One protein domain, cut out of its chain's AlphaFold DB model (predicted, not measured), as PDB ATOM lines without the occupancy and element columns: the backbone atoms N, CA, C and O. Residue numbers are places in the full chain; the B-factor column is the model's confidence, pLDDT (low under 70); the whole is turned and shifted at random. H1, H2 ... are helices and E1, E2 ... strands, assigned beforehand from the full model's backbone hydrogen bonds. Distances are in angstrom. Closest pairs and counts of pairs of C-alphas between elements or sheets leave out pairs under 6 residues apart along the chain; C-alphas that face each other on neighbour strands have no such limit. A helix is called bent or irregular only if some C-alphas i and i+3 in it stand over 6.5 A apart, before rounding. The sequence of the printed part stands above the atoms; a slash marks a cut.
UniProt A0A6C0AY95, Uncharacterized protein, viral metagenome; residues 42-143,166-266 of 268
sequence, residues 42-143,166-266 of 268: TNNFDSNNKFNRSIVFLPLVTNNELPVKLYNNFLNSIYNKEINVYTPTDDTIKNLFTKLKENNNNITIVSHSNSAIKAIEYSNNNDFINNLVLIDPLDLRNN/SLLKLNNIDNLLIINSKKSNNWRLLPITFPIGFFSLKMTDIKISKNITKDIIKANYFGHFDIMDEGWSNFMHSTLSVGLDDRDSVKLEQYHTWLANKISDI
ATOM      1  N   THR A  42      69.062  46.879  64.950       49.44
ATOM      2  CA  THR A  42      67.851  46.403  64.285       49.44
ATOM      3  C   THR A  42      68.195  45.581  63.051       49.44
ATOM      4  O   THR A  42      67.378  44.763  62.667       49.44
ATOM      5  N   ASN A  43      69.398  45.728  62.469       41.59
ATOM      6  CA  ASN A  43      69.807  44.985  61.266       41.59
ATOM      7  C   ASN A  43      71.320  44.725  61.111       41.59
ATOM      8  O   ASN A  43      71.704  43.818  60.375       41.59
ATOM      9  N   ASN A  44      72.191  45.468  61.804       43.03
ATOM     10  CA  ASN A  44      73.641  45.271  61.723       43.03
ATOM     11  C   ASN A  44      74.124  44.517  62.954       43.03
ATOM     12  O   ASN A  44      74.435  45.111  63.983       43.03
ATOM     13  N   PHE A  45      74.139  43.193  62.823       50.16
ATOM     14  CA  PHE A  45      74.770  42.281  63.767       50.16
ATOM     15  C   PHE A  45      76.278  42.547  63.737       50.16
ATOM     16  O   PHE A  45      77.002  41.959  62.932       50.16
ATOM     17  N   ASP A  46      76.737  43.491  64.551       51.28
ATOM     18  CA  ASP A  46      78.162  43.747  64.713       51.28
ATOM     19  C   ASP A  46      78.718  42.541  65.482       51.28
ATOM     20  O   ASP A  46      78.248  42.231  66.578       51.28
ATOM     21  N   SER A  47      79.664  41.809  64.892       49.34
ATOM     22  CA  SER A  47      80.181  40.510  65.368       49.34
ATOM     23  C   SER A  47      80.840  40.542  66.754       49.34
ATOM     24  O   SER A  47      81.279  39.513  67.264       49.34
ATOM     25  N   ASN A  48      80.874  41.703  67.398       55.19
ATOM     26  CA  ASN A  48      81.405  41.904  68.731       55.19
ATOM     27  C   ASN A  48      80.283  41.775  69.770       55.19
ATOM     28  O   ASN A  48      79.879  42.768  70.383       55.19
ATOM     29  N   ASN A  49      79.791  40.548  69.984       63.12
ATOM     30  CA  ASN A  49      79.020  40.231  71.188       63.12
ATOM     31  C   ASN A  49      79.876  40.602  72.401       63.12
ATOM     32  O   ASN A  49      80.880  39.951  72.684       63.12
ATOM     33  N   LYS A  50      79.504  41.679  73.098       75.75
ATOM     34  CA  LYS A  50      80.274  42.170  74.247       75.75
ATOM     35  C   LYS A  50      80.097  41.255  75.459       75.75
ATOM     36  O   LYS A  50      81.010  41.113  76.265       75.75
ATOM     37  N   PHE A  51      78.921  40.647  75.573       83.12
ATOM     38  CA  PHE A  51      78.523  39.817  76.704       83.12
ATOM     39  C   PHE A  51      78.091  38.426  76.227       83.12
ATOM     40  O   PHE A  51      77.647  38.277  75.095       83.12
ATOM     41  N   ASN A  52      78.166  37.418  77.099       87.75
ATOM     42  CA  ASN A  52      77.646  36.069  76.808       87.75
ATOM     43  C   ASN A  52      76.130  35.931  77.073       87.75
ATOM     44  O   ASN A  52      75.536  34.862  76.947       87.75
ATOM     45  N   ARG A  53      75.500  37.022  77.511       93.12
ATOM     46  CA  ARG A  53      74.096  37.085  77.902       93.12
ATOM     47  C   ARG A  53      73.366  37.982  76.928       93.12
ATOM     48  O   ARG A  53      73.774  39.127  76.722       93.12
ATOM     49  N   SER A  54      72.295  37.461  76.351       94.38
ATOM     50  CA  SER A  54      71.580  38.111  75.265       94.38
ATOM     51  C   SER A  54      70.077  38.079  75.503       94.38
ATOM     52  O   SER A  54      69.500  37.045  75.839       94.38
ATOM     53  N   ILE A  55      69.430  39.220  75.293       95.81
ATOM     54  CA  ILE A  55      67.980  39.351  75.272       95.81
ATOM     55  C   ILE A  55      67.519  39.602  73.848       95.81
ATOM     56  O   ILE A  55      68.016  40.501  73.171       95.81
ATOM     57  N   VAL A  56      66.508  38.849  73.428       96.19
ATOM     58  CA  VAL A  56      65.718  39.154  72.237       96.19
ATOM     59  C   VAL A  56      64.397  39.752  72.702       96.19
ATOM     60  O   VAL A  56      63.549  39.047  73.253       96.19
ATOM     61  N   PHE A  57      64.249  41.065  72.537       96.38
ATOM     62  CA  PHE A  57      63.064  41.805  72.944       96.38
ATOM     63  C   PHE A  57      62.048  41.896  71.803       96.38
ATOM     64  O   PHE A  57      62.347  42.389  70.716       96.38
ATOM     65  N   LEU A  58      60.828  41.440  72.085       94.44
ATOM     66  CA  LEU A  58      59.683  41.491  71.187       94.44
ATOM     67  C   LEU A  58      58.708  42.570  71.689       94.44
ATOM     68  O   LEU A  58      57.994  42.333  72.674       94.44
ATOM     69  N   PRO A  59      58.650  43.752  71.050       93.06
ATOM     70  CA  PRO A  59      57.733  44.814  71.455       93.06
ATOM     71  C   PRO A  59      56.272  44.417  71.200       93.06
ATOM     72  O   PRO A  59      55.985  43.387  70.590       93.06
ATOM     73  N   LEU A  60      55.338  45.261  71.645       88.25
ATOM     74  CA  LEU A  60      53.927  45.165  71.257       88.25
ATOM     75  C   LEU A  60      53.797  45.080  69.722       88.25
ATOM     76  O   LEU A  60      54.332  45.928  69.010       88.25
ATOM     77  N   VAL A  61      53.035  44.098  69.232       79.38
ATOM     78  CA  VAL A  61      52.768  43.892  67.800       79.38
ATOM     79  C   VAL A  61      51.520  44.665  67.373       79.38
ATOM     80  O   VAL A  61      50.452  44.546  67.982       79.38
ATOM     81  N   THR A  62      51.638  45.411  66.282       70.94
ATOM     82  CA  THR A  62      50.579  46.206  65.641       70.94
ATOM     83  C   THR A  62      50.631  46.002  64.127       70.94
ATOM     84  O   THR A  62      51.637  45.524  63.616       70.94
ATOM     85  N   ASN A  63      49.571  46.366  63.390       61.72
ATOM     86  CA  ASN A  63      49.537  46.183  61.924       61.72
ATOM     87  C   ASN A  63      50.662  46.936  61.193       61.72
ATOM     88  O   ASN A  63      51.095  46.504  60.134       61.72
ATOM     89  N   ASN A  64      51.126  48.040  61.777       56.78
ATOM     90  CA  ASN A  64      52.364  48.709  61.399       56.78
ATOM     91  C   ASN A  64      53.313  48.474  62.567       56.78
ATOM     92  O   ASN A  64      52.951  48.899  63.662       56.78
ATOM     93  N   GLU A  65      54.438  47.781  62.390       60.09
ATOM     94  CA  GLU A  65      55.388  47.500  63.477       60.09
ATOM     95  C   GLU A  65      55.638  48.763  64.318       60.09
ATOM     96  O   GLU A  65      56.004  49.814  63.783       60.09
ATOM     97  N   LEU A  66      55.380  48.702  65.633       68.06
ATOM     98  CA  LEU A  66      55.689  49.839  66.493       68.06
ATOM     99  C   LEU A  66      57.203  50.066  66.483       68.06
ATOM    100  O   LEU A  66      57.959  49.103  66.635       68.06
ATOM    101  N   PRO A  67      57.666  51.323  66.378       77.06
ATOM    102  CA  PRO A  67      59.089  51.598  66.428       77.06
ATOM    103  C   PRO A  67      59.695  51.055  67.726       77.06
ATOM    104  O   PRO A  67      59.243  51.372  68.823       77.06
ATOM    105  N   VAL A  68      60.784  50.296  67.635       82.00
ATOM    106  CA  VAL A  68      61.555  49.893  68.829       82.00
ATOM    107  C   VAL A  68      61.999  51.117  69.639       82.00
ATOM    108  O   VAL A  68      62.081  51.063  70.863       82.00
ATOM    109  N   LYS A  69      62.165  52.258  68.955       84.88
ATOM    110  CA  LYS A  69      62.457  53.574  69.535       84.88
ATOM    111  C   LYS A  69      61.457  54.036  70.601       84.88
ATOM    112  O   LYS A  69      61.732  55.022  71.264       84.88
ATOM    113  N   LEU A  70      60.307  53.378  70.743       90.00
ATOM    114  CA  LEU A  70      59.342  53.653  71.808       90.00
ATOM    115  C   LEU A  70      59.766  53.092  73.174       90.00
ATOM    116  O   LEU A  70      59.110  53.391  74.166       90.00
ATOM    117  N   TYR A  71      60.799  52.252  73.222       93.88
ATOM    118  CA  TYR A  71      61.235  51.515  74.409       93.88
ATOM    119  C   TYR A  71      62.689  51.839  74.794       93.88
ATOM    120  O   TYR A  71      63.317  51.049  75.498       93.88
ATOM    121  N   ASN A  72      63.273  52.941  74.309       92.44
ATOM    122  CA  ASN A  72      64.719  53.158  74.409       92.44
ATOM    123  C   ASN A  72      65.207  53.186  75.856       92.44
ATOM    124  O   ASN A  72      66.213  52.552  76.161       92.44
ATOM    125  N   ASN A  73      64.508  53.875  76.758       93.75
ATOM    126  CA  ASN A  73      64.939  54.002  78.150       93.75
ATOM    127  C   ASN A  73      64.929  52.644  78.864       93.75
ATOM    128  O   ASN A  73      65.877  52.297  79.576       93.75
ATOM    129  N   PHE A  74      63.907  51.828  78.601       96.56
ATOM    130  CA  PHE A  74      63.826  50.456  79.091       96.56
ATOM    131  C   PHE A  74      64.953  49.572  78.539       96.56
ATOM    132  O   PHE A  74      65.650  48.905  79.306       96.56
ATOM    133  N   LEU A  75      65.186  49.593  77.225       95.38
ATOM    134  CA  LEU A  75      66.223  48.771  76.594       95.38
ATOM    135  C   LEU A  75      67.635  49.213  76.999       95.38
ATOM    136  O   LEU A  75      68.486  48.366  77.267       95.38
ATOM    137  N   ASN A  76      67.869  50.518  77.146       93.31
ATOM    138  CA  ASN A  76      69.114  51.066  77.684       93.31
ATOM    139  C   ASN A  76      69.333  50.625  79.136       93.31
ATOM    140  O   ASN A  76      70.443  50.244  79.501       93.31
ATOM    141  N   SER A  77      68.273  50.612  79.952       95.62
ATOM    142  CA  SER A  77      68.344  50.122  81.333       95.62
ATOM    143  C   SER A  77      68.782  48.659  81.392       95.62
ATOM    144  O   SER A  77      69.570  48.301  82.265       95.62
ATOM    145  N   ILE A  78      68.329  47.825  80.448       95.25
ATOM    146  CA  ILE A  78      68.787  46.434  80.300       95.25
ATOM    147  C   ILE A  78      70.239  46.376  79.824       95.25
ATOM    148  O   ILE A  78      71.038  45.643  80.401       95.25
ATOM    149  N   TYR A  79      70.603  47.140  78.794       92.25
ATOM    150  CA  TYR A  79      71.965  47.142  78.257       92.25
ATOM    151  C   TYR A  79      73.005  47.534  79.319       92.25
ATOM    152  O   TYR A  79      74.068  46.920  79.422       92.25
ATOM    153  N   ASN A  80      72.654  48.490  80.187       92.69
ATOM    154  CA  ASN A  80      73.459  48.912  81.335       92.69
ATOM    155  C   ASN A  80      73.656  47.807  82.394       92.69
ATOM    156  O   ASN A  80      74.458  47.980  83.309       92.69
ATOM    157  N   LYS A  81      72.960  46.666  82.279       94.00
ATOM    158  CA  LYS A  81      73.193  45.445  83.073       94.00
ATOM    159  C   LYS A  81      74.173  44.475  82.430       94.00
ATOM    160  O   LYS A  81      74.243  43.325  82.864       94.00
ATOM    161  N   GLU A  82      74.916  44.924  81.422       92.94
ATOM    162  CA  GLU A  82      75.890  44.106  80.701       92.94
ATOM    163  C   GLU A  82      75.225  42.899  80.024       92.94
ATOM    164  O   GLU A  82      75.617  41.740  80.200       92.94
ATOM    165  N   ILE A  83      74.149  43.191  79.289       92.56
ATOM    166  CA  ILE A  83      73.362  42.230  78.515       92.56
ATOM    167  C   ILE A  83      73.244  42.770  77.088       92.56
ATOM    168  O   ILE A  83      72.915  43.942  76.892       92.56
ATOM    169  N   ASN A  84      73.509  41.934  76.081       92.88
ATOM    170  CA  ASN A  84      73.262  42.322  74.693       92.88
ATOM    171  C   ASN A  84      71.748  42.384  74.460       92.88
ATOM    172  O   ASN A  84      71.024  41.474  74.862       92.88
ATOM    173  N   VAL A  85      71.264  43.429  73.793       92.56
ATOM    174  CA  VAL A  85      69.835  43.620  73.525       92.56
ATOM    175  C   VAL A  85      69.605  43.622  72.021       92.56
ATOM    176  O   VAL A  85      70.205  44.416  71.300       92.56
ATOM    177  N   TYR A  86      68.717  42.745  71.559       92.75
ATOM    178  CA  TYR A  86      68.327  42.629  70.158       92.75
ATOM    179  C   TYR A  86      66.827  42.826  70.006       92.75
ATOM    180  O   TYR A  86      66.041  42.319  70.805       92.75
ATOM    181  N   THR A  87      66.431  43.509  68.940       91.50
ATOM    182  CA  THR A  87      65.028  43.772  68.602       91.50
ATOM    183  C   THR A  87      64.796  43.439  67.129       91.50
ATOM    184  O   THR A  87      64.729  44.348  66.297       91.50
ATOM    185  N   PRO A  88      64.798  42.141  66.783       89.94
ATOM    186  CA  PRO A  88      64.674  41.694  65.404       89.94
ATOM    187  C   PRO A  88      63.261  41.926  64.869       89.94
ATOM    188  O   PRO A  88      62.284  41.936  65.620       89.94
ATOM    189  N   THR A  89      63.168  42.025  63.551       86.81
ATOM    190  CA  THR A  89      61.924  41.818  62.805       86.81
ATOM    191  C   THR A  89      61.662  40.323  62.602       86.81
ATOM    192  O   THR A  89      62.536  39.477  62.829       86.81
ATOM    193  N   ASP A  90      60.476  39.987  62.108       83.69
ATOM    194  CA  ASP A  90      60.088  38.602  61.809       83.69
ATOM    195  C   ASP A  90      61.021  37.932  60.801       83.69
ATOM    196  O   ASP A  90      61.376  36.762  60.956       83.69
ATOM    197  N   ASP A  91      61.478  38.700  59.816       84.88
ATOM    198  CA  ASP A  91      62.357  38.210  58.757       84.88
ATOM    199  C   ASP A  91      63.787  37.953  59.255       84.88
ATOM    200  O   ASP A  91      64.505  37.099  58.731       84.88
ATOM    201  N   THR A  92      64.223  38.672  60.293       87.44
ATOM    202  CA  THR A  92      65.619  38.650  60.762       87.44
ATOM    203  C   THR A  92      65.839  37.749  61.974       87.44
ATOM    204  O   THR A  92      66.963  37.285  62.200       87.44
ATOM    205  N   ILE A  93      64.783  37.427  62.731       91.38
ATOM    206  CA  ILE A  93      64.905  36.695  63.997       91.38
ATOM    207  C   ILE A  93      65.494  35.291  63.842       91.38
ATOM    208  O   ILE A  93      66.274  34.854  64.686       91.38
ATOM    209  N   LYS A  94      65.189  34.588  62.743       92.38
ATOM    210  CA  LYS A  94      65.735  33.246  62.497       92.38
ATOM    211  C   LYS A  94      67.258  33.285  62.372       92.38
ATOM    212  O   LYS A  94      67.945  32.479  62.988       92.38
ATOM    213  N   ASN A  95      67.780  34.242  61.604       91.69
ATOM    214  CA  ASN A  95      69.221  34.421  61.431       91.69
ATOM    215  C   ASN A  95      69.892  34.855  62.745       91.69
ATOM    216  O   ASN A  95      70.950  34.341  63.101       91.69
ATOM    217  N   LEU A  96      69.249  35.756  63.496       92.31
ATOM    218  CA  LEU A  96      69.696  36.163  64.831       92.31
ATOM    219  C   LEU A  96      69.833  34.953  65.765       92.31
ATOM    220  O   LEU A  96      70.877  34.780  66.385       92.31
ATOM    221  N   PHE A  97      68.818  34.092  65.835       94.44
ATOM    222  CA  PHE A  97      68.848  32.894  66.671       94.44
ATOM    223  C   PHE A  97      69.947  31.910  66.276       94.44
ATOM    224  O   PHE A  97      70.659  31.438  67.161       94.44
ATOM    225  N   THR A  98      70.144  31.653  64.977       93.50
ATOM    226  CA  THR A  98      71.264  30.827  64.499       93.50
ATOM    227  C   THR A  98      72.602  31.381  64.987       93.50
ATOM    228  O   THR A  98      73.367  30.662  65.624       93.50
ATOM    229  N   LYS A  99      72.845  32.682  64.797       91.19
ATOM    230  CA  LYS A  99      74.098  33.329  65.216       91.19
ATOM    231  C   LYS A  99      74.296  33.334  66.729       91.19
ATOM    232  O   LYS A  99      75.411  33.148  67.209       91.19
ATOM    233  N   LEU A 100      73.246  33.597  67.506       91.69
ATOM    234  CA  LEU A 100      73.353  33.592  68.966       91.69
ATOM    235  C   LEU A 100      73.654  32.186  69.492       91.69
ATOM    236  O   LEU A 100      74.484  32.062  70.394       91.69
ATOM    237  N   LYS A 101      73.050  31.154  68.883       92.62
ATOM    238  CA  LYS A 101      73.329  29.743  69.175       92.62
ATOM    239  C   LYS A 101      74.777  29.374  68.849       92.62
ATOM    240  O   LYS A 101      75.448  28.806  69.699       92.62
ATOM    241  N   GLU A 102      75.268  29.726  67.660       92.56
ATOM    242  CA  GLU A 102      76.657  29.467  67.236       92.56
ATOM    243  C   GLU A 102      77.687  30.127  68.163       92.56
ATOM    244  O   GLU A 102      78.750  29.568  68.417       92.56
ATOM    245  N   ASN A 103      77.343  31.288  68.723       88.88
ATOM    246  CA  ASN A 103      78.174  32.010  69.684       88.88
ATOM    247  C   ASN A 103      78.000  31.539  71.141       88.88
ATOM    248  O   ASN A 103      78.535  32.182  72.039       88.88
ATOM    249  N   ASN A 104      77.250  30.457  71.395       89.19
ATOM    250  CA  ASN A 104      76.962  29.919  72.732       89.19
ATOM    251  C   ASN A 104      76.374  30.944  73.723       89.19
ATOM    252  O   ASN A 104      76.586  30.827  74.932       89.19
ATOM    253  N   ASN A 105      75.624  31.935  73.229       88.00
ATOM    254  CA  ASN A 105      74.974  32.914  74.098       88.00
ATOM    255  C   ASN A 105      73.889  32.250  74.945       88.00
ATOM    256  O   ASN A 105      73.101  31.451  74.433       88.00
ATOM    257  N   ASN A 106      73.751  32.686  76.199       93.12
ATOM    258  CA  ASN A 106      72.512  32.457  76.929       93.12
ATOM    259  C   ASN A 106      71.445  33.442  76.436       93.12
ATOM    260  O   ASN A 106      71.613  34.662  76.540       93.12
ATOM    261  N   ILE A 107      70.360  32.910  75.877       95.38
ATOM    262  CA  ILE A 107      69.314  33.690  75.221       95.38
ATOM    263  C   ILE A 107      68.070  33.712  76.096       95.38
ATOM    264  O   ILE A 107      67.490  32.679  76.429       95.38
ATOM    265  N   THR A 108      67.622  34.923  76.409       97.50
ATOM    266  CA  THR A 108      66.325  35.173  77.035       97.50
ATOM    267  C   THR A 108      65.418  35.887  76.049       97.50
ATOM    268  O   THR A 108      65.781  36.938  75.520       97.50
ATOM    269  N   ILE A 109      64.218  35.360  75.812       97.75
ATOM    270  CA  ILE A 109      63.197  36.133  75.096       97.75
ATOM    271  C   ILE A 109      62.458  36.998  76.113       97.75
ATOM    272  O   ILE A 109      61.944  36.494  77.111       97.75
ATOM    273  N   VAL A 110      62.387  38.300  75.849       97.94
ATOM    274  CA  VAL A 110      61.586  39.250  76.627       97.94
ATOM    275  C   VAL A 110      60.490  39.772  75.715       97.94
ATOM    276  O   VAL A 110      60.754  40.165  74.586       97.94
ATOM    277  N   SER A 111      59.249  39.778  76.177       97.19
ATOM    278  CA  SER A 111      58.118  40.214  75.359       97.19
ATOM    279  C   SER A 111      57.214  41.156  76.128       97.19
ATOM    280  O   SER A 111      57.096  41.049  77.350       97.19
ATOM    281  N   HIS A 112      56.585  42.078  75.408       95.94
ATOM    282  CA  HIS A 112      55.603  42.994  75.963       95.94
ATOM    283  C   HIS A 112      54.234  42.776  75.310       95.94
ATOM    284  O   HIS A 112      54.095  42.816  74.087       95.94
ATOM    285  N   SER A 113      53.192  42.653  76.136       93.62
ATOM    286  CA  SER A 113      51.803  42.649  75.683       93.62
ATOM    287  C   SER A 113      51.473  41.444  74.789       93.62
ATOM    288  O   SER A 113      51.681  40.296  75.181       93.62
ATOM    289  N   ASN A 114      50.919  41.664  73.596       90.31
ATOM    290  CA  ASN A 114      50.463  40.614  72.687       90.31
ATOM    291  C   ASN A 114      51.594  39.850  71.978       90.31
ATOM    292  O   ASN A 114      51.321  38.810  71.378       90.31
ATOM    293  N   SER A 115      52.850  40.302  72.063       92.94
ATOM    294  CA  SER A 115      53.994  39.534  71.556       92.94
ATOM    295  C   SER A 115      54.334  38.322  72.429       92.94
ATOM    296  O   SER A 115      55.116  37.471  72.008       92.94
ATOM    297  N   ALA A 116      53.697  38.180  73.596       94.88
ATOM    298  CA  ALA A 116      53.867  37.042  74.495       94.88
ATOM    299  C   ALA A 116      53.595  35.685  73.826       94.88
ATOM    300  O   ALA A 116      54.325  34.725  74.058       94.88
ATOM    301  N   ILE A 117      52.579  35.597  72.961       92.31
ATOM    302  CA  ILE A 117      52.256  34.352  72.241       92.31
ATOM    303  C   ILE A 117      53.401  33.961  71.307       92.31
ATOM    304  O   ILE A 117      53.886  32.833  71.337       92.31
ATOM    305  N   LYS A 118      53.898  34.936  70.552       93.12
ATOM    306  CA  LYS A 118      55.019  34.765  69.637       93.12
ATOM    307  C   LYS A 118      56.315  34.406  70.367       93.12
ATOM    308  O   LYS A 118      57.072  33.552  69.921       93.12
ATOM    309  N   ALA A 119      56.549  35.015  71.528       95.88
ATOM    310  CA  ALA A 119      57.676  34.688  72.393       95.88
ATOM    311  C   ALA A 119      57.647  33.218  72.842       95.88
ATOM    312  O   ALA A 119      58.674  32.538  72.821       95.88
ATOM    313  N   ILE A 120      56.461  32.718  73.202       95.38
ATOM    314  CA  ILE A 120      56.241  31.312  73.560       95.38
ATOM    315  C   ILE A 120      56.497  30.394  72.358       95.38
ATOM    316  O   ILE A 120      57.166  29.372  72.502       95.38
ATOM    317  N   GLU A 121      56.009  30.754  71.171       93.88
ATOM    318  CA  GLU A 121      56.244  29.998  69.934       93.88
ATOM    319  C   GLU A 121      57.735  29.912  69.594       93.88
ATOM    320  O   GLU A 121      58.257  28.813  69.405       93.88
ATOM    321  N   TYR A 122      58.450  31.041  69.599       95.44
ATOM    322  CA  TYR A 122      59.893  31.050  69.365       95.44
ATOM    323  C   TYR A 122      60.656  30.238  70.404       95.44
ATOM    324  O   TYR A 122      61.552  29.484  70.035       95.44
ATOM    325  N   SER A 123      60.270  30.326  71.676       95.31
ATOM    326  CA  SER A 123      60.885  29.525  72.736       95.31
ATOM    327  C   SER A 123      60.671  28.023  72.530       95.31
ATOM    328  O   SER A 123      61.571  27.226  72.762       95.31
ATOM    329  N   ASN A 124      59.491  27.604  72.068       93.88
ATOM    330  CA  ASN A 124      59.203  26.189  71.817       93.88
ATOM    331  C   ASN A 124      59.901  25.642  70.569       93.88
ATOM    332  O   ASN A 124      60.258  24.466  70.542       93.88
ATOM    333  N   ASN A 125      60.092  26.482  69.553       94.62
ATOM    334  CA  ASN A 125      60.740  26.095  68.300       94.62
ATOM    335  C   ASN A 125      62.275  26.085  68.395       94.62
ATOM    336  O   ASN A 125      62.936  25.635  67.463       94.62
ATOM    337  N   ASN A 126      62.842  26.575  69.502       95.44
ATOM    338  CA  ASN A 126      64.281  26.670  69.721       95.44
ATOM    339  C   ASN A 126      64.634  26.084  71.095       95.44
ATOM    340  O   ASN A 126      64.421  26.711  72.127       95.44
ATOM    341  N   ASP A 127      65.180  24.871  71.107       94.06
ATOM    342  CA  ASP A 127      65.519  24.109  72.320       94.06
ATOM    343  C   ASP A 127      66.578  24.768  73.215       94.06
ATOM    344  O   ASP A 127      66.569  24.585  74.429       94.06
ATOM    345  N   PHE A 128      67.453  25.577  72.624       93.81
ATOM    346  CA  PHE A 128      68.481  26.357  73.314       93.81
ATOM    347  C   PHE A 128      67.946  27.629  73.995       93.81
ATOM    348  O   PHE A 128      68.697  28.296  74.704       93.81
ATOM    349  N   ILE A 129      66.670  27.986  73.798       95.56
ATOM    350  CA  ILE A 129      66.028  29.107  74.494       95.56
ATOM    351  C   ILE A 129      65.311  28.560  75.726       95.56
ATOM    352  O   ILE A 129      64.241  27.959  75.633       95.56
ATOM    353  N   ASN A 130      65.901  28.795  76.895       94.12
ATOM    354  CA  ASN A 130      65.411  28.273  78.171       94.12
ATOM    355  C   ASN A 130      64.925  29.361  79.146       94.12
ATOM    356  O   ASN A 130      64.380  29.029  80.200       94.12
ATOM    357  N   ASN A 131      65.051  30.643  78.797       96.62
ATOM    358  CA  ASN A 131      64.611  31.765  79.626       96.62
ATOM    359  C   ASN A 131      63.544  32.590  78.896       96.62
ATOM    360  O   ASN A 131      63.738  33.002  77.748       96.62
ATOM    361  N   LEU A 132      62.427  32.861  79.574       97.50
ATOM    362  CA  LEU A 132      61.314  33.634  79.026       97.50
ATOM    363  C   LEU A 132      60.810  34.666  80.036       97.50
ATOM    364  O   LEU A 132      60.444  34.326  81.161       97.50
ATOM    365  N   VAL A 133      60.729  35.922  79.601       98.19
ATOM    366  CA  VAL A 133      60.108  37.013  80.353       98.19
ATOM    367  C   VAL A 133      58.906  37.553  79.586       98.19
ATOM    368  O   VAL A 133      59.001  37.946  78.422       98.19
ATOM    369  N   LEU A 134      57.767  37.606  80.263       97.81
ATOM    370  CA  LEU A 134      56.519  38.134  79.736       97.81
ATOM    371  C   LEU A 134      56.100  39.358  80.556       97.81
ATOM    372  O   LEU A 134      55.810  39.235  81.747       97.81
ATOM    373  N   ILE A 135      56.061  40.531  79.929       97.44
ATOM    374  CA  ILE A 135      55.643  41.787  80.558       97.44
ATOM    375  C   ILE A 135      54.233  42.118  80.085       97.44
ATOM    376  O   ILE A 135      53.991  42.251  78.885       97.44
ATOM    377  N   ASP A 136      53.309  42.220  81.035       95.25
ATOM    378  CA  ASP A 136      51.884  42.454  80.815       95.25
ATOM    379  C   ASP A 136      51.298  41.590  79.681       95.25
ATOM    380  O   ASP A 136      50.681  42.118  78.753       95.25
ATOM    381  N   PRO A 137      51.514  40.257  79.686       95.12
ATOM    382  CA  PRO A 137      51.216  39.430  78.527       95.12
ATOM    383  C   PRO A 137      49.727  39.406  78.195       95.12
ATOM    384  O   PRO A 137      48.878  39.152  79.058       95.12
ATOM    385  N   LEU A 138      49.425  39.583  76.908       90.12
ATOM    386  CA  LEU A 138      48.080  39.467  76.363       90.12
ATOM    387  C   LEU A 138      47.965  38.246  75.444       90.12
ATOM    388  O   LEU A 138      48.805  37.997  74.584       90.12
ATOM    389  N   ASP A 139      46.872  37.514  75.600       88.31
ATOM    390  CA  ASP A 139      46.426  36.429  74.754       88.31
ATOM    391  C   ASP A 139      45.229  36.874  73.914       88.31
ATOM    392  O   ASP A 139      44.081  36.910  74.367       88.31
ATOM    393  N   LEU A 140      45.518  37.229  72.665       80.44
ATOM    394  CA  LEU A 140      44.506  37.649  71.700       80.44
ATOM    395  C   LEU A 140      43.913  36.478  70.908       80.44
ATOM    396  O   LEU A 140      43.001  36.709  70.113       80.44
ATOM    397  N   ARG A 141      44.393  35.241  71.119       78.75
ATOM    398  CA  ARG A 141      43.881  34.056  70.418       78.75
ATOM    399  C   ARG A 141      42.394  33.922  70.739       78.75
ATOM    400  O   ARG A 141      41.998  33.728  71.889       78.75
ATOM    401  N   ASN A 142      41.551  34.106  69.726       59.56
ATOM    402  CA  ASN A 142      40.103  34.004  69.879       59.56
ATOM    403  C   ASN A 142      39.721  32.572  70.288       59.56
ATOM    404  O   ASN A 142      40.274  31.615  69.764       59.56
ATOM    405  N   ASN A 143      38.658  32.413  71.084       46.16
ATOM    406  CA  ASN A 143      37.978  31.114  71.275       46.16
ATOM    407  C   ASN A 143      37.279  30.591  69.997       46.16
ATOM    408  O   ASN A 143      36.635  29.549  70.025       46.16
ATOM    409  N   SER A 166      43.233  26.138  72.768       76.75
ATOM    410  CA  SER A 166      44.395  25.273  72.948       76.75
ATOM    411  C   SER A 166      45.344  25.858  74.002       76.75
ATOM    412  O   SER A 166      45.673  27.050  74.003       76.75
ATOM    413  N   LEU A 167      45.770  25.005  74.938       85.12
ATOM    414  CA  LEU A 167      46.749  25.378  75.958       85.12
ATOM    415  C   LEU A 167      48.096  25.673  75.292       85.12
ATOM    416  O   LEU A 167      48.591  24.856  74.512       85.12
ATOM    417  N   LEU A 168      48.706  26.806  75.642       88.00
ATOM    418  CA  LEU A 168      50.080  27.124  75.254       88.00
ATOM    419  C   LEU A 168      51.008  26.191  76.006       88.00
ATOM    420  O   LEU A 168      50.911  26.089  77.221       88.00
ATOM    421  N   LYS A 169      51.905  25.507  75.311       90.62
ATOM    422  CA  LYS A 169      52.897  24.660  75.976       90.62
ATOM    423  C   LYS A 169      54.173  25.460  76.209       90.62
ATOM    424  O   LYS A 169      54.519  26.287  75.376       90.62
ATOM    425  N   LEU A 170      54.865  25.207  77.312       92.06
ATOM    426  CA  LEU A 170      56.250  25.631  77.524       92.06
ATOM    427  C   LEU A 170      57.105  24.372  77.610       92.06
ATOM    428  O   LEU A 170      57.116  23.698  78.641       92.06
ATOM    429  N   ASN A 171      57.759  24.026  76.501       90.62
ATOM    430  CA  ASN A 171      58.531  22.787  76.392       90.62
ATOM    431  C   ASN A 171      59.984  22.975  76.838       90.62
ATOM    432  O   ASN A 171      60.502  22.163  77.600       90.62
ATOM    433  N   ASN A 172      60.612  24.068  76.400       92.25
ATOM    434  CA  ASN A 172      62.062  24.252  76.527       92.25
ATOM    435  C   ASN A 172      62.451  25.169  77.696       92.25
ATOM    436  O   ASN A 172      63.580  25.107  78.173       92.25
ATOM    437  N   ILE A 173      61.501  25.950  78.217       94.75
ATOM    438  CA  ILE A 173      61.739  26.951  79.263       94.75
ATOM    439  C   ILE A 173      62.095  26.302  80.601       94.75
ATOM    440  O   ILE A 173      61.340  25.468  81.087       94.75
ATOM    441  N   ASP A 174      63.206  26.730  81.196       94.44
ATOM    442  CA  ASP A 174      63.638  26.423  82.562       94.44
ATOM    443  C   ASP A 174      63.308  27.560  83.534       94.44
ATOM    444  O   ASP A 174      62.963  27.293  84.685       94.44
ATOM    445  N   ASN A 175      63.381  28.820  83.082       95.81
ATOM    446  CA  ASN A 175      63.071  29.993  83.899       95.81
ATOM    447  C   ASN A 175      62.009  30.871  83.223       95.81
ATOM    448  O   ASN A 175      62.199  31.363  82.109       95.81
ATOM    449  N   LEU A 176      60.893  31.086  83.918       96.19
ATOM    450  CA  LEU A 176      59.783  31.928  83.479       96.19
ATOM    451  C   LEU A 176      59.568  33.080  84.461       96.19
ATOM    452  O   LEU A 176      59.287  32.843  85.636       96.19
ATOM    453  N   LEU A 177      59.588  34.310  83.957       97.00
ATOM    454  CA  LEU A 177      59.142  35.489  84.697       97.00
ATOM    455  C   LEU A 177      57.952  36.131  84.031       97.00
ATOM    456  O   LEU A 177      57.957  36.401  82.831       97.00
ATOM    457  N   ILE A 178      56.946  36.423  84.840       96.81
ATOM    458  CA  ILE A 178      55.788  37.182  84.403       96.81
ATOM    459  C   ILE A 178      55.681  38.429  85.258       96.81
ATOM    460  O   ILE A 178      55.539  38.355  86.478       96.81
ATOM    461  N   ILE A 179      55.719  39.577  84.599       96.56
ATOM    462  CA  ILE A 179      55.585  40.884  85.223       96.56
ATOM    463  C   ILE A 179      54.217  41.424  84.837       96.56
ATOM    464  O   ILE A 179      53.949  41.605  83.656       96.56
ATOM    465  N   ASN A 180      53.349  41.673  85.815       95.00
ATOM    466  CA  ASN A 180      52.044  42.287  85.570       95.00
ATOM    467  C   ASN A 180      51.963  43.642  86.270       95.00
ATOM    468  O   ASN A 180      52.046  43.719  87.501       95.00
ATOM    469  N   SER A 181      51.736  44.709  85.521       93.38
ATOM    470  CA  SER A 181      51.459  46.022  86.080       93.38
ATOM    471  C   SER A 181      50.017  46.079  86.580       93.38
ATOM    472  O   SER A 181      49.067  45.629  85.938       93.38
ATOM    473  N   LYS A 182      49.821  46.589  87.799       90.12
ATOM    474  CA  LYS A 182      48.520  46.531  88.483       90.12
ATOM    475  C   LYS A 182      47.447  47.311  87.727       90.12
ATOM    476  O   LYS A 182      46.279  46.926  87.761       90.12
ATOM    477  N   LYS A 183      47.835  48.394  87.051       88.38
ATOM    478  CA  LYS A 183      46.916  49.238  86.284       88.38
ATOM    479  C   LYS A 183      46.741  48.777  84.838       88.38
ATOM    480  O   LYS A 183      45.927  49.362  84.136       88.38
ATOM    481  N   SER A 184      47.384  47.688  84.411       82.62
ATOM    482  CA  SER A 184      47.265  47.162  83.042       82.62
ATOM    483  C   SER A 184      45.861  46.721  82.648       82.62
ATOM    484  O   SER A 184      45.606  46.520  81.471       82.62
ATOM    485  N   ASN A 185      44.927  46.593  83.593       77.06
ATOM    486  CA  ASN A 185      43.519  46.301  83.304       77.06
ATOM    487  C   ASN A 185      42.634  47.557  83.225       77.06
ATOM    488  O   ASN A 185      41.467  47.456  82.849       77.06
ATOM    489  N   ASN A 186      43.171  48.734  83.549       81.88
ATOM    490  CA  ASN A 186      42.426  49.988  83.591       81.88
ATOM    491  C   ASN A 186      42.526  50.700  82.239       81.88
ATOM    492  O   ASN A 186      43.268  51.665  82.090       81.88
ATOM    493  N   TRP A 187      41.780  50.237  81.243       75.75
ATOM    494  CA  TRP A 187      41.775  50.870  79.923       75.75
ATOM    495  C   TRP A 187      40.745  51.999  79.857       75.75
ATOM    496  O   TRP A 187      39.622  51.849  80.327       75.75
ATOM    497  N   ARG A 188      41.129  53.136  79.273       69.25
ATOM    498  CA  ARG A 188      40.302  54.334  79.064       69.25
ATOM    499  C   ARG A 188      40.176  54.606  77.573       69.25
ATOM    500  O   ARG A 188      40.544  55.668  77.102       69.25
ATOM    501  N   LEU A 189      39.694  53.638  76.811       62.81
ATOM    502  CA  LEU A 189      39.343  53.899  75.422       62.81
ATOM    503  C   LEU A 189      38.169  54.878  75.413       62.81
ATOM    504  O   LEU A 189      37.064  54.505  75.773       62.81
ATOM    505  N   LEU A 190      38.386  56.150  75.090       53.84
ATOM    506  CA  LEU A 190      37.279  57.102  74.993       53.84
ATOM    507  C   LEU A 190      36.480  56.824  73.704       53.84
ATOM    508  O   LEU A 190      37.091  56.780  72.635       53.84
ATOM    509  N   PRO A 191      35.142  56.632  73.753       44.81
ATOM    510  CA  PRO A 191      34.241  56.685  74.916       44.81
ATOM    511  C   PRO A 191      33.855  55.307  75.515       44.81
ATOM    512  O   PRO A 191      32.947  55.243  76.339       44.81
ATOM    513  N   ILE A 192      34.481  54.200  75.100       54.34
ATOM    514  CA  ILE A 192      34.134  52.823  75.498       54.34
ATOM    515  C   ILE A 192      35.261  52.151  76.298       54.34
ATOM    516  O   ILE A 192      36.304  51.790  75.756       54.34
ATOM    517  N   THR A 193      35.012  51.848  77.570       52.38
ATOM    518  CA  THR A 193      35.896  51.019  78.401       52.38
ATOM    519  C   THR A 193      35.942  49.580  77.864       52.38
ATOM    520  O   THR A 193      35.019  48.795  78.082       52.38
ATOM    521  N   PHE A 194      37.000  49.205  77.137       54.69
ATOM    522  CA  PHE A 194      37.172  47.826  76.665       54.69
ATOM    523  C   PHE A 194      37.649  46.909  77.806       54.69
ATOM    524  O   PHE A 194      38.634  47.238  78.473       54.69
ATOM    525  N   PRO A 195      37.024  45.732  78.023       52.25
ATOM    526  CA  PRO A 195      37.406  44.800  79.084       52.25
ATOM    527  C   PRO A 195      38.664  44.000  78.702       52.25
ATOM    528  O   PRO A 195      38.628  42.781  78.547       52.25
ATOM    529  N   ILE A 196      39.802  44.680  78.540       60.09
ATOM    530  CA  ILE A 196      41.062  44.072  78.076       60.09
ATOM    531  C   ILE A 196      41.669  43.114  79.106       60.09
ATOM    532  O   ILE A 196      42.414  42.216  78.726       60.09
ATOM    533  N   GLY A 197      41.246  43.170  80.374       60.84
ATOM    534  CA  GLY A 197      41.549  42.112  81.346       60.84
ATOM    535  C   GLY A 197      41.090  40.713  80.902       60.84
ATOM    536  O   GLY A 197      41.637  39.714  81.364       60.84
ATOM    537  N   PHE A 198      40.145  40.616  79.956       62.78
ATOM    538  CA  PHE A 198      39.784  39.357  79.294       62.78
ATOM    539  C   PHE A 198      40.921  38.778  78.443       62.78
ATOM    540  O   PHE A 198      41.043  37.561  78.326       62.78
ATOM    541  N   PHE A 199      41.750  39.649  77.869       76.00
ATOM    542  CA  PHE A 199      42.897  39.274  77.056       76.00
ATOM    543  C   PHE A 199      44.155  39.050  77.884       76.00
ATOM    544  O   PHE A 199      45.153  38.668  77.304       76.00
ATOM    545  N   SER A 200      44.170  39.263  79.204       84.56
ATOM    546  CA  SER A 200      45.358  38.924  79.994       84.56
ATOM    547  C   SER A 200      45.658  37.428  79.866       84.56
ATOM    548  O   SER A 200      44.771  36.590  80.063       84.56
ATOM    549  N   LEU A 201      46.901  37.085  79.516       85.38
ATOM    550  CA  LEU A 201      47.327  35.696  79.414       85.38
ATOM    551  C   LEU A 201      47.310  35.062  80.808       85.38
ATOM    552  O   LEU A 201      48.127  35.373  81.676       85.38
ATOM    553  N   LYS A 202      46.364  34.149  81.025       86.12
ATOM    554  CA  LYS A 202      46.213  33.463  82.306       86.12
ATOM    555  C   LYS A 202      47.186  32.300  82.395       86.12
ATOM    556  O   LYS A 202      47.342  31.530  81.454       86.12
ATOM    557  N   MET A 203      47.748  32.082  83.581       82.94
ATOM    558  CA  MET A 203      48.597  30.909  83.825       82.94
ATOM    559  C   MET A 203      47.882  29.579  83.612       82.94
ATOM    560  O   MET A 203      48.526  28.599  83.267       82.94
ATOM    561  N   THR A 204      46.564  29.541  83.803       82.62
ATOM    562  CA  THR A 204      45.736  28.364  83.507       82.62
ATOM    563  C   THR A 204      45.754  27.984  82.030       82.62
ATOM    564  O   THR A 204      45.457  26.841  81.697       82.62
ATOM    565  N   ASP A 205      46.114  28.927  81.160       85.06
ATOM    566  CA  ASP A 205      46.151  28.747  79.713       85.06
ATOM    567  C   ASP A 205      47.546  28.297  79.238       85.06
ATOM    568  O   ASP A 205      47.736  28.033  78.048       85.06
ATOM    569  N   ILE A 206      48.508  28.176  80.164       86.75
ATOM    570  CA  ILE A 206      49.879  27.727  79.923       86.75
ATOM    571  C   ILE A 206      50.094  26.357  80.579       86.75
ATOM    572  O   ILE A 206      50.090  26.209  81.801       86.75
ATOM    573  N   LYS A 207      50.343  25.341  79.756       89.56
ATOM    574  CA  LYS A 207      50.805  24.019  80.165       89.56
ATOM    575  C   LYS A 207      52.330  24.008  80.246       89.56
ATOM    576  O   LYS A 207      53.016  24.117  79.234       89.56
ATOM    577  N   ILE A 208      52.854  23.809  81.447       87.31
ATOM    578  CA  ILE A 208      54.289  23.651  81.675       87.31
ATOM    579  C   ILE A 208      54.641  22.166  81.511       87.31
ATOM    580  O   ILE A 208      54.016  21.318  82.146       87.31
ATOM    581  N   SER A 209      55.588  21.844  80.623       83.62
ATOM    582  CA  SER A 209      55.914  20.452  80.268       83.62
ATOM    583  C   SER A 209      56.948  19.793  81.195       83.62
ATOM    584  O   SER A 209      57.048  18.570  81.203       83.62
ATOM    585  N   LYS A 210      57.695  20.578  81.981       86.69
ATOM    586  CA  LYS A 210      58.704  20.121  82.955       86.69
ATOM    587  C   LYS A 210      58.653  20.966  84.235       86.69
ATOM    588  O   LYS A 210      57.931  21.956  84.288       86.69
ATOM    589  N   ASN A 211      59.397  20.589  85.273       87.31
ATOM    590  CA  ASN A 211      59.572  21.465  86.435       87.31
ATOM    591  C   ASN A 211      60.421  22.674  86.022       87.31
ATOM    592  O   ASN A 211      61.523  22.492  85.515       87.31
ATOM    593  N   ILE A 212      59.899  23.883  86.234       91.38
ATOM    594  CA  ILE A 212      60.569  25.142  85.881       91.38
ATOM    595  C   ILE A 212      60.654  26.047  87.107       91.38
ATOM    596  O   ILE A 212      59.776  26.007  87.976       91.38
ATOM    597  N   THR A 213      61.651  26.925  87.138       92.56
ATOM    598  CA  THR A 213      61.643  28.088  88.024       92.56
ATOM    599  C   THR A 213      60.664  29.101  87.456       92.56
ATOM    600  O   THR A 213      60.788  29.535  86.311       92.56
ATOM    601  N   LYS A 214      59.663  29.482  88.242       92.56
ATOM    602  CA  LYS A 214      58.627  30.417  87.815       92.56
ATOM    603  C   LYS A 214      58.451  31.500  88.862       92.56
ATOM    604  O   LYS A 214      58.150  31.182  90.010       92.56
ATOM    605  N   ASP A 215      58.525  32.750  88.428       94.62
ATOM    606  CA  ASP A 215      58.206  33.911  89.251       94.62
ATOM    607  C   ASP A 215      57.111  34.762  88.587       94.62
ATOM    608  O   ASP A 215      57.071  34.938  87.366       94.62
ATOM    609  N   ILE A 216      56.176  35.257  89.399       94.31
ATOM    610  CA  ILE A 216      55.127  36.180  88.965       94.31
ATOM    611  C   ILE A 216      55.164  37.386  89.888       94.31
ATOM    612  O   ILE A 216      54.731  37.316  91.040       94.31
ATOM    613  N   ILE A 217      55.585  38.518  89.342       95.06
ATOM    614  CA  ILE A 217      55.708  39.764  90.087       95.06
ATOM    615  C   ILE A 217      54.664  40.780  89.634       95.06
ATOM    616  O   ILE A 217      54.191  40.774  88.494       95.06
ATOM    617  N   LYS A 218      54.287  41.665  90.560       94.19
ATOM    618  CA  LYS A 218      53.323  42.738  90.307       94.19
ATOM    619  C   LYS A 218      53.974  44.106  90.459       94.19
ATOM    620  O   LYS A 218      54.516  44.417  91.517       94.19
ATOM    621  N   ALA A 219      53.851  44.939  89.432       93.56
ATOM    622  CA  ALA A 219      54.249  46.341  89.471       93.56
ATOM    623  C   ALA A 219      53.054  47.189  89.947       93.56
ATOM    624  O   ALA A 219      52.140  47.507  89.190       93.56
ATOM    625  N   ASN A 220      53.015  47.502  91.246       90.62
ATOM    626  CA  ASN A 220      51.798  47.975  91.922       90.62
ATOM    627  C   ASN A 220      51.276  49.351  91.477       90.62
ATOM    628  O   ASN A 220      50.086  49.617  91.643       90.62
ATOM    629  N   TYR A 221      52.138  50.213  90.946       93.25
ATOM    630  CA  TYR A 221      51.795  51.612  90.656       93.25
ATOM    631  C   TYR A 221      51.734  51.936  89.164       93.25
ATOM    632  O   TYR A 221      51.212  52.988  88.798       93.25
ATOM    633  N   PHE A 222      52.211  51.018  88.329       95.06
ATOM    634  CA  PHE A 222      52.400  51.210  86.898       95.06
ATOM    635  C   PHE A 222      51.263  50.570  86.098       95.06
ATOM    636  O   PHE A 222      50.524  49.709  86.599       95.06
ATOM    637  N   GLY A 223      51.119  51.014  84.856       93.25
ATOM    638  CA  GLY A 223      50.211  50.466  83.861       93.25
ATOM    639  C   GLY A 223      50.931  49.928  82.634       93.25
ATOM    640  O   GLY A 223      52.147  50.027  82.491       93.25
ATOM    641  N   HIS A 224      50.120  49.385  81.733       92.88
ATOM    642  CA  HIS A 224      50.543  48.584  80.583       92.88
ATOM    643  C   HIS A 224      51.606  49.266  79.712       92.88
ATOM    644  O   HIS A 224      52.563  48.645  79.278       92.88
ATOM    645  N   PHE A 225      51.457  50.568  79.464       94.25
ATOM    646  CA  PHE A 225      52.349  51.325  78.579       94.25
ATOM    647  C   PHE A 225      53.409  52.149  79.320       94.25
ATOM    648  O   PHE A 225      54.113  52.934  78.692       94.25
ATOM    649  N   ASP A 226      53.570  51.981  80.635       96.31
ATOM    650  CA  ASP A 226      54.640  52.662  81.387       96.31
ATOM    651  C   ASP A 226      56.039  52.106  81.080       96.31
ATOM    652  O   ASP A 226      57.037  52.726  81.427       96.31
ATOM    653  N   ILE A 227      56.132  50.970  80.383       96.31
ATOM    654  CA  ILE A 227      57.391  50.451  79.827       96.31
ATOM    655  C   ILE A 227      57.910  51.286  78.639       96.31
ATOM    656  O   ILE A 227      59.091  51.219  78.311       96.31
ATOM    657  N   MET A 228      57.039  52.056  77.981       94.88
ATOM    658  CA  MET A 228      57.438  52.937  76.883       94.88
ATOM    659  C   MET A 228      58.133  54.195  77.416       94.88
ATOM    660  O   MET A 228      57.969  54.571  78.579       94.88
ATOM    661  N   ASP A 229      58.862  54.881  76.541       93.88
ATOM    662  CA  ASP A 229      59.460  56.181  76.827       93.88
ATOM    663  C   ASP A 229      58.381  57.219  77.179       93.88
ATOM    664  O   ASP A 229      57.236  57.141  76.717       93.88
ATOM    665  N   GLU A 230      58.757  58.212  77.990       93.81
ATOM    666  CA  GLU A 230      57.848  59.159  78.653       93.81
ATOM    667  C   GLU A 230      56.767  59.732  77.728       93.81
ATOM    668  O   GLU A 230      55.582  59.673  78.057       93.81
ATOM    669  N   GLY A 231      57.151  60.249  76.557       91.25
ATOM    670  CA  GLY A 231      56.209  60.875  75.626       91.25
ATOM    671  C   GLY A 231      55.092  59.927  75.184       91.25
ATOM    672  O   GLY A 231      53.917  60.298  75.181       91.25
ATOM    673  N   TRP A 232      55.440  58.675  74.886       91.44
ATOM    674  CA  TRP A 232      54.480  57.655  74.468       91.44
ATOM    675  C   TRP A 232      53.694  57.102  75.638       91.44
ATOM    676  O   TRP A 232      52.480  56.944  75.544       91.44
ATOM    677  N   SER A 233      54.352  56.889  76.772       93.25
ATOM    678  CA  SER A 233      53.676  56.478  77.992       93.25
ATOM    679  C   SER A 233      52.600  57.492  78.417       93.25
ATOM    680  O   SER A 233      51.458  57.113  78.680       93.25
ATOM    681  N   ASN A 234      52.915  58.794  78.403       92.06
ATOM    682  CA  ASN A 234      51.985  59.881  78.731       92.06
ATOM    683  C   ASN A 234      50.840  59.992  77.718       92.06
ATOM    684  O   ASN A 234      49.680  60.204  78.096       92.06
ATOM    685  N   PHE A 235      51.148  59.808  76.434       89.75
ATOM    686  CA  PHE A 235      50.139  59.760  75.388       89.75
ATOM    687  C   PHE A 235      49.150  58.609  75.616       89.75
ATOM    688  O   PHE A 235      47.939  58.830  75.654       89.75
ATOM    689  N   MET A 236      49.651  57.393  75.851       89.56
ATOM    690  CA  MET A 236      48.820  56.216  76.113       89.56
ATOM    691  C   MET A 236      48.032  56.347  77.423       89.56
ATOM    692  O   MET A 236      46.858  55.971  77.454       89.56
ATOM    693  N   HIS A 237      48.629  56.944  78.464       89.94
ATOM    694  CA  HIS A 237      47.959  57.288  79.724       89.94
ATOM    695  C   HIS A 237      46.703  58.130  79.499       89.94
ATOM    696  O   HIS A 237      45.644  57.883  80.082       89.94
ATOM    697  N   SER A 238      46.833  59.130  78.630       87.25
ATOM    698  CA  SER A 238      45.785  60.113  78.365       87.25
ATOM    699  C   SER A 238      44.691  59.590  77.432       87.25
ATOM    700  O   SER A 238      43.604  60.158  77.398       87.25
ATOM    701  N   THR A 239      44.965  58.526  76.670       82.75
ATOM    702  CA  THR A 239      44.118  58.110  75.539       82.75
ATOM    703  C   THR A 239      43.547  56.703  75.649       82.75
ATOM    704  O   THR A 239      42.425  56.485  75.203       82.75
ATOM    705  N   LEU A 240      44.311  55.738  76.169       81.69
ATOM    706  CA  LEU A 240      44.013  54.315  75.992       81.69
ATOM    707  C   LEU A 240      44.068  53.512  77.288       81.69
ATOM    708  O   LEU A 240      43.210  52.655  77.490       81.69
ATOM    709  N   SER A 241      45.038  53.750  78.171       85.56
ATOM    710  CA  SER A 241      45.221  52.922  79.370       85.56
ATOM    711  C   SER A 241      45.857  53.687  80.509       85.56
ATOM    712  O   SER A 241      46.837  54.381  80.303       85.56
ATOM    713  N   VAL A 242      45.327  53.537  81.719       89.81
ATOM    714  CA  VAL A 242      45.834  54.216  82.911       89.81
ATOM    715  C   VAL A 242      47.217  53.686  83.271       89.81
ATOM    716  O   VAL A 242      47.375  52.530  83.657       89.81
ATOM    717  N   GLY A 243      48.208  54.565  83.188       90.94
ATOM    718  CA  GLY A 243      49.551  54.351  83.724       90.94
ATOM    719  C   GLY A 243      49.721  54.837  85.169       90.94
ATOM    720  O   GLY A 243      48.756  55.032  85.911       90.94
ATOM    721  N   LEU A 244      50.969  55.076  85.556       92.88
ATOM    722  CA  LEU A 244      51.381  55.751  86.784       92.88
ATOM    723  C   LEU A 244      50.565  57.035  87.002       92.88
ATOM    724  O   LEU A 244      50.303  57.742  86.033       92.88
ATOM    725  N   ASP A 245      50.126  57.298  88.241       89.56
ATOM    726  CA  ASP A 245      49.268  58.464  88.537       89.56
ATOM    727  C   ASP A 245      50.072  59.760  88.480       89.56
ATOM    728  O   ASP A 245      49.641  60.744  87.887       89.56
ATOM    729  N   ASP A 246      51.257  59.734  89.083       91.25
ATOM    730  CA  ASP A 246      52.210  60.826  89.010       91.25
ATOM    731  C   ASP A 246      53.083  60.647  87.769       91.25
ATOM    732  O   ASP A 246      53.930  59.759  87.733       91.25
ATOM    733  N   ARG A 247      52.855  61.463  86.739       90.19
ATOM    734  CA  ARG A 247      53.536  61.373  85.436       90.19
ATOM    735  C   ARG A 247      54.957  61.956  85.448       90.19
ATOM    736  O   ARG A 247      55.419  62.446  84.425       90.19
ATOM    737  N   ASP A 248      55.628  61.896  86.595       91.19
ATOM    738  CA  ASP A 248      57.034  62.254  86.779       91.19
ATOM    739  C   ASP A 248      57.952  61.295  86.000       91.19
ATOM    740  O   ASP A 248      57.916  60.070  86.183       91.19
ATOM    741  N   SER A 249      58.796  61.862  85.137       91.81
ATOM    742  CA  SER A 249      59.737  61.130  84.289       91.81
ATOM    743  C   SER A 249      60.741  60.306  85.098       91.81
ATOM    744  O   SER A 249      61.062  59.181  84.708       91.81
ATOM    745  N   VAL A 250      61.145  60.785  86.280       94.69
ATOM    746  CA  VAL A 250      62.071  60.072  87.175       94.69
ATOM    747  C   VAL A 250      61.454  58.760  87.659       94.69
ATOM    748  O   VAL A 250      62.139  57.744  87.776       94.69
ATOM    749  N   LYS A 251      60.142  58.732  87.911       94.50
ATOM    750  CA  LYS A 251      59.449  57.516  88.364       94.50
ATOM    751  C   LYS A 251      59.296  56.486  87.249       94.50
ATOM    752  O   LYS A 251      59.363  55.286  87.521       94.50
ATOM    753  N   LEU A 252      59.110  56.935  86.007       94.12
ATOM    754  CA  LEU A 252      59.131  56.047  84.841       94.12
ATOM    755  C   LEU A 252      60.532  55.460  84.621       94.12
ATOM    756  O   LEU A 252      60.663  54.257  84.411       94.12
ATOM    757  N   GLU A 253      61.591  56.253  84.773       95.56
ATOM    758  CA  GLU A 253      62.966  55.746  84.684       95.56
ATOM    759  C   GLU A 253      63.292  54.742  85.808       95.56
ATOM    760  O   GLU A 253      63.893  53.689  85.569       95.56
ATOM    761  N   GLN A 254      62.827  55.006  87.033       96.00
ATOM    762  CA  GLN A 254      62.923  54.053  88.144       96.00
ATOM    763  C   GLN A 254      62.204  52.738  87.829       96.00
ATOM    764  O   GLN A 254      62.704  51.668  88.179       96.00
ATOM    765  N   TYR A 255      61.059  52.795  87.144       97.00
ATOM    766  CA  TYR A 255      60.353  51.602  86.685       97.00
ATOM    767  C   TYR A 255      61.155  50.818  85.653       97.00
ATOM    768  O   TYR A 255      61.305  49.605  85.791       97.00
ATOM    769  N   HIS A 256      61.718  51.500  84.656       97.56
ATOM    770  CA  HIS A 256      62.564  50.885  83.630       97.56
ATOM    771  C   HIS A 256      63.798  50.218  84.245       97.56
ATOM    772  O   HIS A 256      64.102  49.065  83.935       97.56
ATOM    773  N   THR A 257      64.439  50.890  85.203       97.69
ATOM    774  CA  THR A 257      65.560  50.343  85.982       97.69
ATOM    775  C   THR A 257      65.133  49.136  86.817       97.69
ATOM    776  O   THR A 257      65.834  48.123  86.864       97.69
ATOM    777  N   TRP A 258      63.972  49.213  87.472       97.81
ATOM    778  CA  TRP A 258      63.424  48.111  88.258       97.81
ATOM    779  C   TRP A 258      63.114  46.884  87.390       97.81
ATOM    780  O   TRP A 258      63.490  45.773  87.768       97.81
ATOM    781  N   LEU A 259      62.506  47.073  86.213       97.75
ATOM    782  CA  LEU A 259      62.278  46.001  85.241       97.75
ATOM    783  C   LEU A 259      63.601  45.369  84.802       97.75
ATOM    784  O   LEU A 259      63.732  44.147  84.833       97.75
ATOM    785  N   ALA A 260      64.594  46.189  84.445       97.44
ATOM    786  CA  ALA A 260      65.909  45.712  84.030       97.44
ATOM    787  C   ALA A 260      66.598  44.880  85.121       97.44
ATOM    788  O   ALA A 260      67.153  43.829  84.814       97.44
ATOM    789  N   ASN A 261      66.505  45.291  86.394       97.00
ATOM    790  CA  ASN A 261      67.007  44.502  87.526       97.00
ATOM    791  C   ASN A 261      66.338  43.119  87.578       97.00
ATOM    792  O   ASN A 261      67.024  42.100  87.591       97.00
ATOM    793  N   LYS A 262      65.000  43.078  87.535       97.19
ATOM    794  CA  LYS A 262      64.238  41.820  87.600       97.19
ATOM    795  C   LYS A 262      64.519  40.885  86.435       97.19
ATOM    796  O   LYS A 262      64.578  39.675  86.622       97.19
ATOM    797  N   ILE A 263      64.718  41.443  85.248       96.81
ATOM    798  CA  ILE A 263      65.113  40.681  84.068       96.81
ATOM    799  C   ILE A 263      66.542  40.147  84.240       96.81
ATOM    800  O   ILE A 263      66.780  38.965  84.001       96.81
ATOM    801  N   SER A 264      67.480  40.974  84.712       95.31
ATOM    802  CA  SER A 264      68.879  40.572  84.897       95.31
ATOM    803  C   SER A 264      69.076  39.458  85.930       95.31
ATOM    804  O   SER A 264      69.986  38.654  85.761       95.31
ATOM    805  N   ASP A 265      68.198  39.352  86.934       93.38
ATOM    806  CA  ASP A 265      68.224  38.266  87.929       93.38
ATOM    807  C   ASP A 265      67.981  36.878  87.292       93.38
ATOM    808  O   ASP A 265      68.357  35.842  87.851       93.38
ATOM    809  N   ILE A 266      67.346  36.850  86.115       90.81
ATOM    810  CA  ILE A 266      66.976  35.628  85.388       90.81
ATOM    811  C   ILE A 266      67.896  35.366  84.207       90.81
ATOM    812  O   ILE A 266      68.173  34.207  83.897       90.81
TER     813      ILE A 266
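Overview. This is residues 42 to 143 and 166 to 266 of the 268 residues of an uncharacterized protein of viral metagenome (UniProt A0A6C0AY95). A twisted sheet of six strands makes the middle, with H1 and H6 over one face and H2 and H3 over the other, three layers in all; the sheet curls round H6. The small sheet of E5 and E7 packs on H3 through E5, H5 is near H1 and H6, and the long way runs from H2 to the link before H4. The printed part has 203 residues, with six named helices and eight named strands in the order E1 H1 E2 H2 E3 H3 E4 E5 E6 H4 E7 E8 H5 H6, a mixed class. The large sheet runs E2 E1 E3 E4 E6 E8, all parallel; the whole is compact, with a radius of gyration of the C-alphas of 16.4 A and spans of 50 by 37 by 31 A.

Along the chain. Find C-alpha 53 at (74.096, 37.085, 77.902), where E1, residues 53 to 58, begins. Then come H1 at 68 to 79, E2 at 84 to 86, H2 at 93 to 102, E3 at 106 to 112, 19.9 A long, H3 at 113 to 125, 20.2 A, and E4 at 131 to 135. Past the cut look for E5 at 168 to 170, E6 at 175 to 181, 19.9 A, H4 at 196 to 199, E7 at 206 to 208, E8 at 213 to 219, 19.7 A, and H5 at 230 to 239. H6, residues 249 to 264, runs 22.5 A to C-alpha 264 at (68.879, 40.572, 84.897). H1 is irregular, C-alphas 70 and 73 being 8.5 A apart, and H3 only just, C-alphas 114 and 117 being 6.53 A apart.

Arrangement. Within hydrogen-bond range across the large sheet, find N 86 and O 55 of E2 and E1, 2.9 A; N 56 and O 108 of E1 and E3, 2.9 A; N 111 and O 133 of E3 and E4, 2.9 A; N 134 and O 177 of E4 and E6, 2.8 A; and N 178 and O 215 of E6 and E8, 2.9 A. E1, H1, E2 and E3, H3, E4 are strand-helix-strand units, parallel neighbour strands with a helix between; E2, H2, E3 is a split one, with E1 between its strands; the three crossovers are right-handed. H1 is over E2 at a height of 8.1 A over the sheet; H3, on the opposite face, is over E3 at 8.4 A. H2 is on the sheet, its closest C-alpha to E3 being that of Leu 100, 7.4 A from Ile 107. H1, with residues 73 to 78 alone, touches H6 at a steep tilt of 60 degrees, the closest C-alphas being Phe 74 and His 256, 4.7 A. H5 is close to H6 but not clearly touching, the C-alphas of Glu 230 and Ser 249 being 6.3 A apart. E5 and E7 are parallel, with N 207 and O 168 at 2.7 A; the closest C-alphas of H3 and E5 are Asn 124 and Leu 170, 6.4 A. H4 is not on the large sheet and is apart from H3. Every O i to N i+4 pair is within range in H2, H5 and H6, against 5 of 8 in H1 and 7 of 9 in H3; H4 is too short for such a pair.

Size, cuts and confidence. The C-alphas of Glu 102 and Pro 191, the two farthest apart, are 51.0 A from each other. Residues 144 to 165 are not printed, and C-alphas 143 and 166 are 8.8 A apart across the cut. The link E6 to H4 is long, 14 residues. The mean pLDDT of the printed part is 87.0; look for values under 70 at residues 42 to 49, 63 to 66, 142 to 143 and 188 to 198.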